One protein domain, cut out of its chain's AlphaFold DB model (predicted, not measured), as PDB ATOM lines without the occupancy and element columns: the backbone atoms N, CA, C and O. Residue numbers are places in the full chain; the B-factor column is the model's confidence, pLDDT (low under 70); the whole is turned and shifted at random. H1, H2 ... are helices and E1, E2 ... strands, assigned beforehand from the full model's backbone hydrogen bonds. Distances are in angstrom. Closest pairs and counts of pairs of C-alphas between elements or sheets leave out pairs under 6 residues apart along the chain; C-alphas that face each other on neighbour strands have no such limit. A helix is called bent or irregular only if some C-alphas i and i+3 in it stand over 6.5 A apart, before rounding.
ATOM      1  N   GLY A  28       6.304  73.826 199.920       91.81
ATOM      2  CA  GLY A  28       7.135  74.603 200.832       91.81
ATOM      3  C   GLY A  28       8.611  74.339 200.573       91.81
ATOM      4  O   GLY A  28       9.009  73.194 200.362       91.81
ATOM      5  N   LEU A  29       9.411  75.404 200.597       95.06
ATOM      6  CA  LEU A  29      10.867  75.351 200.531       95.06
ATOM      7  C   LEU A  29      11.436  76.174 201.684       95.06
ATOM      8  O   LEU A  29      11.251  77.385 201.734       95.06
ATOM      9  N   ILE A  30      12.174  75.524 202.575       95.88
ATOM     10  CA  ILE A  30      12.913  76.186 203.650       95.88
ATOM     11  C   ILE A  30      14.396  76.107 203.320       95.88
ATOM     12  O   ILE A  30      14.909  75.039 202.993       95.88
ATOM     13  N   LEU A  31      15.090  77.240 203.441       96.25
ATOM     14  CA  LEU A  31      16.525  77.356 203.202       96.25
ATOM     15  C   LEU A  31      17.238  77.887 204.439       96.25
ATOM     16  O   LEU A  31      16.897  78.952 204.952       96.25
ATOM     17  N   THR A  32      18.261  77.162 204.881       97.19
ATOM     18  CA  THR A  32      19.111  77.540 206.011       97.19
ATOM     19  C   THR A  32      20.569  77.598 205.552       97.19
ATOM     20  O   THR A  32      21.154  76.554 205.251       97.19
ATOM     21  N   PRO A  33      21.187  78.793 205.497       96.31
ATOM     22  CA  PRO A  33      22.597  78.922 205.141       96.31
ATOM     23  C   PRO A  33      23.499  78.113 206.083       96.31
ATOM     24  O   PRO A  33      23.359  78.196 207.304       96.31
ATOM     25  N   GLN A  34      24.453  77.365 205.523       95.88
ATOM     26  CA  GLN A  34      25.472  76.613 206.263       95.88
ATOM     27  C   GLN A  34      26.862  76.875 205.667       95.88
ATOM     28  O   GLN A  34      27.458  76.029 204.997       95.88
ATOM     29  N   GLY A  35      27.382  78.084 205.894       94.06
ATOM     30  CA  GLY A  35      28.610  78.547 205.245       94.06
ATOM     31  C   GLY A  35      28.381  78.762 203.749       94.06
ATOM     32  O   GLY A  35      27.476  79.502 203.371       94.06
ATOM     33  N   GLU A  36      29.186  78.114 202.906       92.62
ATOM     34  CA  GLU A  36      29.005  78.140 201.443       92.62
ATOM     35  C   GLU A  36      27.899  77.189 200.959       92.62
ATOM     36  O   GLU A  36      27.383  77.343 199.851       92.62
ATOM     37  N   ASN A  37      27.509  76.230 201.801       97.38
ATOM     38  CA  ASN A  37      26.445  75.279 201.512       97.38
ATOM     39  C   ASN A  37      25.077  75.824 201.935       97.38
ATOM     40  O   ASN A  37      24.956  76.752 202.741       97.38
ATOM     41  N   MET A  38      24.026  75.189 201.426       97.44
ATOM     42  CA  MET A  38      22.644  75.516 201.739       97.44
ATOM     43  C   MET A  38      21.917  74.272 202.238       97.44
ATOM     44  O   MET A  38      21.645  73.358 201.462       97.44
ATOM     45  N   ALA A  39      21.589  74.235 203.529       98.19
ATOM     46  CA  ALA A  39      20.656  73.232 204.016       98.19
ATOM     47  C   ALA A  39      19.250  73.574 203.528       98.19
ATOM     48  O   ALA A  39      18.851  74.743 203.534       98.19
ATOM     49  N   PHE A  40      18.510  72.562 203.099       97.44
ATOM     50  CA  PHE A  40      17.178  72.735 202.549       97.44
ATOM     51  C   PHE A  40      16.209  71.689 203.087       97.44
ATOM     52  O   PHE A  40      16.612  70.579 203.442       97.44
ATOM     53  N   SER A  41      14.937  72.074 203.108       96.88
ATOM     54  CA  SER A  41      13.792  71.201 203.336       96.88
ATOM     55  C   SER A  41      12.716  71.542 202.319       96.88
ATOM     56  O   SER A  41      12.326  72.707 202.197       96.88
ATOM     57  N   ILE A  42      12.274  70.547 201.559       95.31
ATOM     58  CA  ILE A  42      11.208  70.669 200.574       95.31
ATOM     59  C   ILE A  42      10.100  69.696 200.943       95.31
ATOM     60  O   ILE A  42      10.330  68.495 201.064       95.31
ATOM     61  N   ASN A  43       8.886  70.220 201.042       92.69
ATOM     62  CA  ASN A  43       7.662  69.436 201.087       92.69
ATOM     63  C   ASN A  43       6.815  69.867 199.896       92.69
ATOM     64  O   ASN A  43       6.478  71.043 199.780       92.69
ATOM     65  N   SER A  44       6.506  68.944 198.994       92.44
ATOM     66  CA  SER A  44       5.681  69.243 197.828       92.44
ATOM     67  C   SER A  44       4.766  68.077 197.501       92.44
ATOM     68  O   SER A  44       5.041  66.927 197.839       92.44
ATOM     69  N   SER A  45       3.660  68.370 196.832       89.00
ATOM     70  CA  SER A  45       2.681  67.375 196.409       89.00
ATOM     71  C   SER A  45       2.141  67.695 195.022       89.00
ATOM     72  O   SER A  45       2.326  68.797 194.496       89.00
ATOM     73  N   TYR A  46       1.492  66.714 194.401       80.94
ATOM     74  CA  TYR A  46       0.782  66.920 193.149       80.94
ATOM     75  C   TYR A  46      -0.713  67.144 193.423       80.94
ATOM     76  O   TYR A  46      -1.328  66.418 194.198       80.94
ATOM     77  N   GLY A  47      -1.316  68.146 192.774       72.94
ATOM     78  CA  GLY A  47      -2.771  68.338 192.755       72.94
ATOM     79  C   GLY A  47      -3.435  68.442 194.136       72.94
ATOM     80  O   GLY A  47      -3.253  69.423 194.855       72.94
ATOM     81  N   ASP A  48      -4.243  67.437 194.473       70.44
ATOM     82  CA  ASP A  48      -5.092  67.312 195.669       70.44
ATOM     83  C   ASP A  48      -4.337  66.873 196.939       70.44
ATOM     84  O   ASP A  48      -4.936  66.343 197.872       70.44
ATOM     85  N   ALA A  49      -3.024  67.107 196.979       71.00
ATOM     86  CA  ALA A  49      -2.099  66.604 197.992       71.00
ATOM     87  C   ALA A  49      -1.903  65.075 197.986       71.00
ATOM     88  O   ALA A  49      -1.324  64.519 198.923       71.00
ATOM     89  N   SER A  50      -2.313  64.383 196.919       71.81
ATOM     90  CA  SER A  50      -1.803  63.043 196.632       71.81
ATOM     91  C   SER A  50      -0.335  63.112 196.179       71.81
ATOM     92  O   SER A  50       0.139  64.123 195.657       71.81
ATOM     93  N   GLY A  51       0.434  62.048 196.434       83.69
ATOM     94  CA  GLY A  51       1.823  61.988 195.966       83.69
ATOM     95  C   GLY A  51       2.745  63.023 196.617       83.69
ATOM     96  O   GLY A  51       3.421  63.778 195.919       83.69
ATOM     97  N   VAL A  52       2.750  63.083 197.950       90.69
ATOM     98  CA  VAL A  52       3.662  63.948 198.713       90.69
ATOM     99  C   VAL A  52       5.098  63.433 198.593       90.69
ATOM    100  O   VAL A  52       5.352  62.262 198.875       90.69
ATOM    101  N   CYS A  53       6.034  64.320 198.263       93.19
ATOM    102  CA  CYS A  53       7.465  64.085 198.404       93.19
ATOM    103  C   CYS A  53       8.074  65.046 199.427       93.19
ATOM    104  O   CYS A  53       7.802  66.249 199.418       93.19
ATOM    105  N   ASN A  54       8.915  64.490 200.301       94.12
ATOM    106  CA  ASN A  54       9.725  65.238 201.252       94.12
ATOM    107  C   ASN A  54      11.194  65.038 200.909       94.12
ATOM    108  O   ASN A  54      11.651  63.897 200.817       94.12
ATOM    109  N   MET A  55      11.928  66.129 200.733       94.75
ATOM    110  CA  MET A  55      13.342  66.091 200.401       94.75
ATOM    111  C   MET A  55      14.103  67.079 201.265       94.75
ATOM    112  O   MET A  55      13.833  68.278 201.236       94.75
ATOM    113  N   ASP A  56      15.089  66.569 201.986       96.12
ATOM    114  CA  ASP A  56      15.904  67.340 202.908       96.12
ATOM    115  C   ASP A  56      17.373  67.015 202.672       96.12
ATOM    116  O   ASP A  56      17.741  65.875 202.378       96.12
ATOM    117  N   GLY A  57      18.239  68.011 202.821       96.56
ATOM    118  CA  GLY A  57      19.660  67.795 202.608       96.56
ATOM    119  C   GLY A  57      20.498  69.050 202.756       96.56
ATOM    120  O   GLY A  57      20.027  70.108 203.168       96.56
ATOM    121  N   VAL A  58      21.774  68.914 202.405       98.06
ATOM    122  CA  VAL A  58      22.730  70.021 202.337       98.06
ATOM    123  C   VAL A  58      23.229  70.116 200.904       98.06
ATOM    124  O   VAL A  58      23.984  69.261 200.444       98.06
ATOM    125  N   ALA A  59      22.769  71.135 200.189       98.12
ATOM    126  CA  ALA A  59      23.146  71.405 198.814       98.12
ATOM    127  C   ALA A  59      24.439  72.230 198.758       98.12
ATOM    128  O   ALA A  59      24.665  73.132 199.569       98.12
ATOM    129  N   GLN A  60      25.283  71.930 197.779       98.38
ATOM    130  CA  GLN A  60      26.553  72.609 197.543       98.38
ATOM    131  C   GLN A  60      26.390  73.691 196.474       98.38
ATOM    132  O   GLN A  60      25.576  73.520 195.564       98.38
ATOM    133  N   PRO A  61      27.142  74.800 196.541       97.56
ATOM    134  CA  PRO A  61      27.063  75.842 195.528       97.56
ATOM    135  C   PRO A  61      27.525  75.305 194.169       97.56
ATOM    136  O   PRO A  61      28.537  74.613 194.060       97.56
ATOM    137  N   ILE A  62      26.791  75.656 193.117       97.25
ATOM    138  CA  ILE A  62      27.145  75.357 191.727       97.25
ATOM    139  C   ILE A  62      27.122  76.642 190.900       97.25
ATOM    140  O   ILE A  62      26.598  77.674 191.329       97.25
ATOM    141  N   SER A  63      27.691  76.602 189.696       96.38
ATOM    142  CA  SER A  63      27.641  77.747 188.787       96.38
ATOM    143  C   SER A  63      26.191  78.128 188.477       96.38
ATOM    144  O   SER A  63      25.421  77.305 187.985       96.38
ATOM    145  N   ALA A  64      25.835  79.385 188.746       93.31
ATOM    146  CA  ALA A  64      24.520  79.910 188.415       93.31
ATOM    147  C   ALA A  64      24.322  79.944 186.892       93.31
ATOM    148  O   ALA A  64      25.179  80.422 186.143       93.31
ATOM    149  N   GLY A  65      23.176  79.448 186.434       89.00
ATOM    150  CA  GLY A  65      22.762  79.519 185.043       89.00
ATOM    151  C   GLY A  65      22.364  80.934 184.611       89.00
ATOM    152  O   GLY A  65      22.313  81.893 185.388       89.00
ATOM    153  N   LYS A  66      22.044  81.088 183.323       90.44
ATOM    154  CA  LYS A  66      21.625  82.378 182.762       90.44
ATOM    155  C   LYS A  66      20.363  82.885 183.471       90.44
ATOM    156  O   LYS A  66      19.317  82.253 183.408       90.44
ATOM    157  N   GLY A  67      20.453  84.065 184.085       89.06
ATOM    158  CA  GLY A  67      19.324  84.700 184.779       89.06
ATOM    159  C   GLY A  67      19.176  84.306 186.252       89.06
ATOM    160  O   GLY A  67      18.395  84.941 186.957       89.06
ATOM    161  N   GLN A  68      19.971  83.348 186.731       93.62
ATOM    162  CA  GLN A  68      20.045  82.978 188.142       93.62
ATOM    163  C   GLN A  68      21.061  83.864 188.873       93.62
ATOM    164  O   GLN A  68      22.061  84.304 188.300       93.62
ATOM    165  N   LYS A  69      20.770  84.164 190.137       95.12
ATOM    166  CA  LYS A  69      21.668  84.836 191.080       95.12
ATOM    167  C   LYS A  69      22.503  83.813 191.842       95.12
ATOM    168  O   LYS A  69      23.713  83.975 191.949       95.12
ATOM    169  N   HIS A  70      21.857  82.755 192.325       96.19
ATOM    170  CA  HIS A  70      22.502  81.663 193.044       96.19
ATOM    171  C   HIS A  70      21.953  80.319 192.576       96.19
ATOM    172  O   HIS A  70      20.824  80.224 192.084       96.19
ATOM    173  N   SER A  71      22.756  79.271 192.718       97.31
ATOM    174  CA  SER A  71      22.336  77.901 192.447       97.31
ATOM    175  C   SER A  71      23.081  76.941 193.359       97.31
ATOM    176  O   SER A  71      24.278  77.102 193.594       97.31
ATOM    177  N   TRP A  72      22.363  75.941 193.851       98.06
ATOM    178  CA  TRP A  72      22.889  74.882 194.696       98.06
ATOM    179  C   TRP A  72      22.436  73.528 194.163       98.06
ATOM    180  O   TRP A  72      21.289  73.379 193.746       98.06
ATOM    181  N   GLY A  73      23.340  72.556 194.166       98.00
ATOM    182  CA  GLY A  73      23.081  71.183 193.756       98.00
ATOM    183  C   GLY A  73      23.155  70.231 194.942       98.00
ATOM    184  O   GLY A  73      24.040  70.341 195.788       98.00
ATOM    185  N   TRP A  74      22.237  69.280 194.983       98.31
ATOM    186  CA  TRP A  74      22.242  68.160 195.909       98.31
ATOM    187  C   TRP A  74      21.989  66.871 195.137       98.31
ATOM    188  O   TRP A  74      21.253  66.865 194.152       98.31
ATOM    189  N   SER A  75      22.600  65.783 195.585       97.25
ATOM    190  CA  SER A  75      22.381  64.454 195.030       97.25
ATOM    191  C   SER A  75      22.256  63.439 196.154       97.25
ATOM    192  O   SER A  75      23.112  63.408 197.042       97.25
ATOM    193  N   ASP A  76      21.251  62.579 196.079       95.38
ATOM    194  CA  ASP A  76      21.135  61.422 196.952       95.38
ATOM    195  C   ASP A  76      22.037  60.279 196.468       95.38
ATOM    196  O   ASP A  76      22.005  59.879 195.301       95.38
ATOM    197  N   SER A  77      22.823  59.709 197.381       89.81
ATOM    198  CA  SER A  77      23.743  58.616 197.055       89.81
ATOM    199  C   SER A  77      23.044  57.274 196.813       89.81
ATOM    200  O   SER A  77      23.668  56.369 196.264       89.81
ATOM    201  N   ASN A  78      21.784  57.121 197.233       90.31
ATOM    202  CA  ASN A  78      21.070  55.841 197.202       90.31
ATOM    203  C   ASN A  78      20.103  55.711 196.015       90.31
ATOM    204  O   ASN A  78      19.844  54.597 195.564       90.31
ATOM    205  N   SER A  79      19.573  56.824 195.503       87.31
ATOM    206  CA  SER A  79      18.467  56.852 194.530       87.31
ATOM    207  C   SER A  79      18.798  57.532 193.198       87.31
ATOM    208  O   SER A  79      17.912  57.656 192.362       87.31
ATOM    209  N   GLN A  80      20.046  57.973 192.980       92.12
ATOM    210  CA  GLN A  80      20.473  58.784 191.818       92.12
ATOM    211  C   GLN A  80      19.742  60.131 191.672       92.12
ATOM    212  O   GLN A  80      20.021  60.879 190.735       92.12
ATOM    213  N   CYS A  81      18.846  60.459 192.604       96.06
ATOM    214  CA  CYS A  81      18.078  61.687 192.610       96.06
ATOM    215  C   CYS A  81      18.999  62.896 192.751       96.06
ATOM    216  O   CYS A  81      19.787  62.988 193.691       96.06
ATOM    217  N   VAL A  82      18.881  63.837 191.821       97.31
ATOM    218  CA  VAL A  82      19.581  65.121 191.845       97.31
ATOM    219  C   VAL A  82      18.553  66.233 191.936       97.31
ATOM    220  O   VAL A  82      17.623  66.272 191.134       97.31
ATOM    221  N   ALA A  83      18.750  67.163 192.865       97.62
ATOM    222  CA  ALA A  83      17.966  68.382 192.983       97.62
ATOM    223  C   ALA A  83      18.861  69.610 192.806       97.62
ATOM    224  O   ALA A  83      19.933  69.720 193.401       97.62
ATOM    225  N   VAL A  84      18.402  70.555 191.994       97.69
ATOM    226  CA  VAL A  84      19.006  71.872 191.822       97.69
ATOM    227  C   VAL A  84      18.034  72.912 192.346       97.69
ATOM    228  O   VAL A  84      16.911  73.031 191.858       97.69
ATOM    229  N   ILE A  85      18.487  73.684 193.325       97.56
ATOM    230  CA  ILE A  85      17.758  74.806 193.906       97.56
ATOM    231  C   ILE A  85      18.396  76.074 193.364       97.56
ATOM    232  O   ILE A  85      19.605  76.262 193.475       97.56
ATOM    233  N   SER A  86      17.604  76.960 192.774       96.69
ATOM    234  CA  SER A  86      18.109  78.200 192.186       96.69
ATOM    235  C   SER A  86      17.288  79.400 192.617       96.69
ATOM    236  O   SER A  86      16.069  79.317 192.736       96.69
ATOM    237  N   GLU A  87      17.975  80.513 192.845       95.75
ATOM    238  CA  GLU A  87      17.371  81.817 193.102       95.75
ATOM    239  C   GLU A  87      17.584  82.682 191.858       95.75
ATOM    240  O   GLU A  87      18.721  82.838 191.399       95.75
ATOM    241  N   ASP A  88      16.517  83.241 191.294       94.44
ATOM    242  CA  ASP A  88      16.625  84.197 190.193       94.44
ATOM    243  C   ASP A  88      17.101  85.582 190.683       94.44
ATOM    244  O   ASP A  88      17.235  85.858 191.878       94.44
ATOM    245  N   LYS A  89      17.368  86.501 189.753       93.12
ATOM    246  CA  LYS A  89      17.785  87.874 190.102       93.12
ATOM    247  C   LYS A  89      16.723  88.685 190.856       93.12
ATOM    248  O   LYS A  89      17.072  89.701 191.451       93.12
ATOM    249  N   ASN A  90      15.470  88.244 190.837       91.25
ATOM    250  CA  ASN A  90      14.346  88.862 191.532       91.25
ATOM    251  C   ASN A  90      14.049  88.184 192.882       91.25
ATOM    252  O   ASN A  90      13.089  88.566 193.547       91.25
ATOM    253  N   GLY A  91      14.852  87.195 193.295       90.31
ATOM    254  CA  GLY A  91      14.677  86.456 194.545       90.31
ATOM    255  C   GLY A  91      13.652  85.320 194.481       90.31
ATOM    256  O   GLY A  91      13.285  84.785 195.525       90.31
ATOM    257  N   LYS A  92      13.170  84.945 193.289       92.44
ATOM    258  CA  LYS A  92      12.258  83.808 193.103       92.44
ATOM    259  C   LYS A  92      13.031  82.503 193.176       92.44
ATOM    260  O   LYS A  92      14.091  82.373 192.563       92.44
ATOM    261  N   MET A  93      12.465  81.535 193.885       94.62
ATOM    262  CA  MET A  93      13.065  80.220 194.059       94.62
ATOM    263  C   MET A  93      12.491  79.231 193.048       94.62
ATOM    264  O   MET A  93      11.277  79.158 192.865       94.62
ATOM    265  N   ASN A  94      13.364  78.443 192.429       95.44
ATOM    266  CA  ASN A  94      12.998  77.343 191.547       95.44
ATOM    267  C   ASN A  94      13.741  76.070 191.953       95.44
ATOM    268  O   ASN A  94      14.952  76.117 192.185       95.44
ATOM    269  N   VAL A  95      13.026  74.949 191.969       96.06
ATOM    270  CA  VAL A  95      13.585  73.608 192.152       96.06
ATOM    271  C   VAL A  95      13.467  72.848 190.836       96.06
ATOM    272  O   VAL A  95      12.437  72.896 190.162       96.06
ATOM    273  N   SER A  96      14.528  72.149 190.457       95.62
ATOM    274  CA  SER A  96      14.532  71.220 189.328       95.62
ATOM    275  C   SER A  96      15.188  69.920 189.746       95.62
ATOM    276  O   SER A  96      16.248  69.933 190.368       95.62
ATOM    277  N   THR A  97      14.564  68.807 189.405       95.88
ATOM    278  CA  THR A  97      14.976  67.475 189.819       95.88
ATOM    279  C   THR A  97      15.283  66.590 188.619       95.88
ATOM    280  O   THR A  97      14.856  66.840 187.494       95.88
ATOM    281  N   LYS A  98      16.092  65.559 188.849       95.94
ATOM    282  CA  LYS A  98      16.429  64.544 187.856       95.94
ATOM    283  C   LYS A  98      16.580  63.193 188.549       95.94
ATOM    284  O   LYS A  98      17.235  63.123 189.581       95.94
ATOM    285  N   GLU A  99      15.987  62.147 187.972       93.62
ATOM    286  CA  GLU A  99      15.958  60.781 188.534       93.62
ATOM    287  C   GLU A  99      15.418  60.707 189.981       93.62
ATOM    288  O   GLU A  99      15.809  59.847 190.764       93.62
ATOM    289  N   CYS A 100      14.507  61.609 190.367       93.75
ATOM    290  CA  CYS A 100      13.959  61.653 191.731       93.75
ATOM    291  C   CYS A 100      12.686  60.822 191.931       93.75
ATOM    292  O   CYS A 100      12.195  60.714 193.053       93.75
ATOM    293  N   ASP A 101      12.187  60.169 190.883       89.06
ATOM    294  CA  ASP A 101      10.993  59.322 190.952       89.06
ATOM    295  C   ASP A 101      11.201  58.114 191.878       89.06
ATOM    296  O   ASP A 101      10.294  57.717 192.607       89.06
ATOM    297  N   GLY A 102      12.418  57.556 191.910       88.38
ATOM    298  CA  GLY A 102      12.785  56.484 192.841       88.38
ATOM    299  C   GLY A 102      12.904  56.954 194.293       88.38
ATOM    300  O   GLY A 102      12.619  56.182 195.205       88.38
ATOM    301  N   TYR A 103      13.284  58.218 194.507       92.44
ATOM    302  CA  TYR A 103      13.381  58.833 195.833       92.44
ATOM    303  C   TYR A 103      11.993  59.163 196.399       92.44
ATOM    304  O   TYR A 103      11.661  58.791 197.521       92.44
ATOM    305  N   CYS A 104      11.166  59.842 195.604       91.00
ATOM    306  CA  CYS A 104       9.836  60.295 196.004       91.00
ATOM    307  C   CYS A 104       8.765  59.193 195.906       91.00
ATOM    308  O   CYS A 104       7.690  59.313 196.492       91.00
ATOM    309  N   GLY A 105       9.042  58.127 195.153       88.88
ATOM    310  CA  GLY A 105       8.067  57.115 194.771       88.88
ATOM    311  C   GLY A 105       7.233  57.526 193.553       88.88
ATOM    312  O   GLY A 105       6.978  58.702 193.294       88.88
ATOM    313  N   MET A 106       6.748  56.522 192.815       84.88
ATOM    314  CA  MET A 106       6.019  56.694 191.547       84.88
ATOM    315  C   MET A 106       4.743  57.549 191.671       84.88
ATOM    316  O   MET A 106       4.282  58.135 190.697       84.88
ATOM    317  N   SER A 107       4.143  57.618 192.861       85.19
ATOM    318  CA  SER A 107       2.954  58.437 193.111       85.19
ATOM    319  C   SER A 107       3.249  59.937 193.184       85.19
ATOM    320  O   SER A 107       2.314  60.723 193.096       85.19
ATOM    321  N   ALA A 108       4.513  60.336 193.342       86.88
ATOM    322  CA  ALA A 108       4.942  61.718 193.550       86.88
ATOM    323  C   ALA A 108       5.793  62.268 192.388       86.88
ATOM    324  O   ALA A 108       6.454  63.302 192.526       86.88
ATOM    325  N   VAL A 109       5.781  61.595 191.234       86.81
ATOM    326  CA  VAL A 109       6.482  62.025 190.012       86.81
ATOM    327  C   VAL A 109       6.052  63.445 189.632       86.81
ATOM    328  O   VAL A 109       4.863  63.764 189.591       86.81
ATOM    329  N   GLY A 110       7.023  64.326 189.375       85.31
ATOM    330  CA  GLY A 110       6.764  65.726 189.010       85.31
ATOM    331  C   GLY A 110       6.214  66.610 190.145       85.31
ATOM    332  O   GLY A 110       5.872  67.778 189.917       85.31
ATOM    333  N   SER A 111       6.139  66.103 191.380       89.69
ATOM    334  CA  SER A 111       5.747  66.915 192.541       89.69
ATOM    335  C   SER A 111       6.775  68.014 192.842       89.69
ATOM    336  O   SER A 111       6.382  69.117 193.220       89.69
ATOM    337  N   MET A 112       8.061  67.763 192.591       92.31
ATOM    338  CA  MET A 112       9.167  68.617 193.041       92.31
ATOM    339  C   MET A 112       9.485  69.804 192.120       92.31
ATOM    340  O   MET A 112       9.804  70.880 192.616       92.31
ATOM    341  N   ASP A 113       9.386  69.647 190.802       93.31
ATOM    342  CA  ASP A 113       9.869  70.660 189.851       93.31
ATOM    343  C   ASP A 113       8.976  71.896 189.778       93.31
ATOM    344  O   ASP A 113       7.783  71.786 189.497       93.31
ATOM    345  N   GLY A 114       9.552  73.088 189.937       92.62
ATOM    346  CA  GLY A 114       8.857  74.349 189.688       92.62
ATOM    347  C   GLY A 114       9.247  75.478 190.632       92.62
ATOM    348  O   GLY A 114      10.256  75.415 191.335       92.62
ATOM    349  N   LEU A 115       8.416  76.522 190.635       93.25
ATOM    350  CA  LEU A 115       8.610  77.718 191.447       93.25
ATOM    351  C   LEU A 115       8.032  77.541 192.852       93.25
ATOM    352  O   LEU A 115       6.924  77.026 193.016       93.25
ATOM    353  N   TYR A 116       8.773  78.035 193.843       92.25
ATOM    354  CA  TYR A 116       8.446  77.946 195.264       92.25
ATOM    355  C   TYR A 116       8.343  79.334 195.890       92.25
ATOM    356  O   TYR A 116       9.080  80.258 195.533       92.25
ATOM    357  N   HIS A 117       7.456  79.450 196.877       83.38
ATOM    358  CA  HIS A 117       7.550  80.523 197.856       83.38
ATOM    359  C   HIS A 117       8.717  80.227 198.802       83.38
ATOM    360  O   HIS A 117       8.972  79.069 199.134       83.38
TER     361      HIS A 117
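AT A GLANCE: This is residues 28 to 117 of the 118 residues of a protein of Klebsiella grimontii (UniProt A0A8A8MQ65). One seven-stranded sheet folds back on itself like a flattened, incomplete barrel: E1 and E2 make one leaf, E4 to E7 face it, and the bent strand E3 is the hinge. Small H1 grazes the sheet. The printed 90 residues run E1 E2 E3 E4 E5 E6 H1 E7, mostly strand; the sheet's order is E1 to E7, all antiparallel. The whole is compact, with a radius of gyration of the C-alphas of 12.6 A and spans of 32 by 28 by 22 A.

IN THESE COORDINATES: E1, residues 28 to 34, begins at C-alpha 28 (7.135, 74.603, 200.832). E2 is residues 37 to 46, 28.3 A long; E3, residues 50 to 61, is 31.6 A. E4 is residues 68 to 75, 19.9 A; E5, 82 to 88, 19.4 A; E6, 93 to 98, 17.2 A. H1 is residues 101 to 104. E7, residues 114 to 116, ends at C-alpha 116 (8.446, 77.946, 195.264).

HOW THE PARTS SIT: E1 to E6 form a meander, each strand the antiparallel neighbour of the one before. Within hydrogen-bond range are N 30 and O 41 of E1 and E2, 2.8 A, N 42 and O 55 of E2 and E3, 2.8 A, and N 60 and O 73 of E3 and E4, 2.8 A. E3 bends by 64 degrees at residue 58. Further pairs are N 72 and O 85 of E4 and E5, 2.8 A, N 84 and O 96 of E5 and E6, 2.8 A, and N 114 and O 95 of E7 and E6, 2.9 A. The closest C-alphas of edge strands E1 and E7, Leu 29 and Tyr 116, are 6.4 A apart. H1 is too short for an O i to N i+4 pair; its closest C-alpha pair with E3 is Cys 104 and Cys 53, 5.1 A.

THE WHOLE: The farthest C-alphas, Gly 35 and Asp 48, are 36.8 A apart. The printed part has no cut and no long link. Mean pLDDT of the printed part is 92.5; no printed residue is under 70.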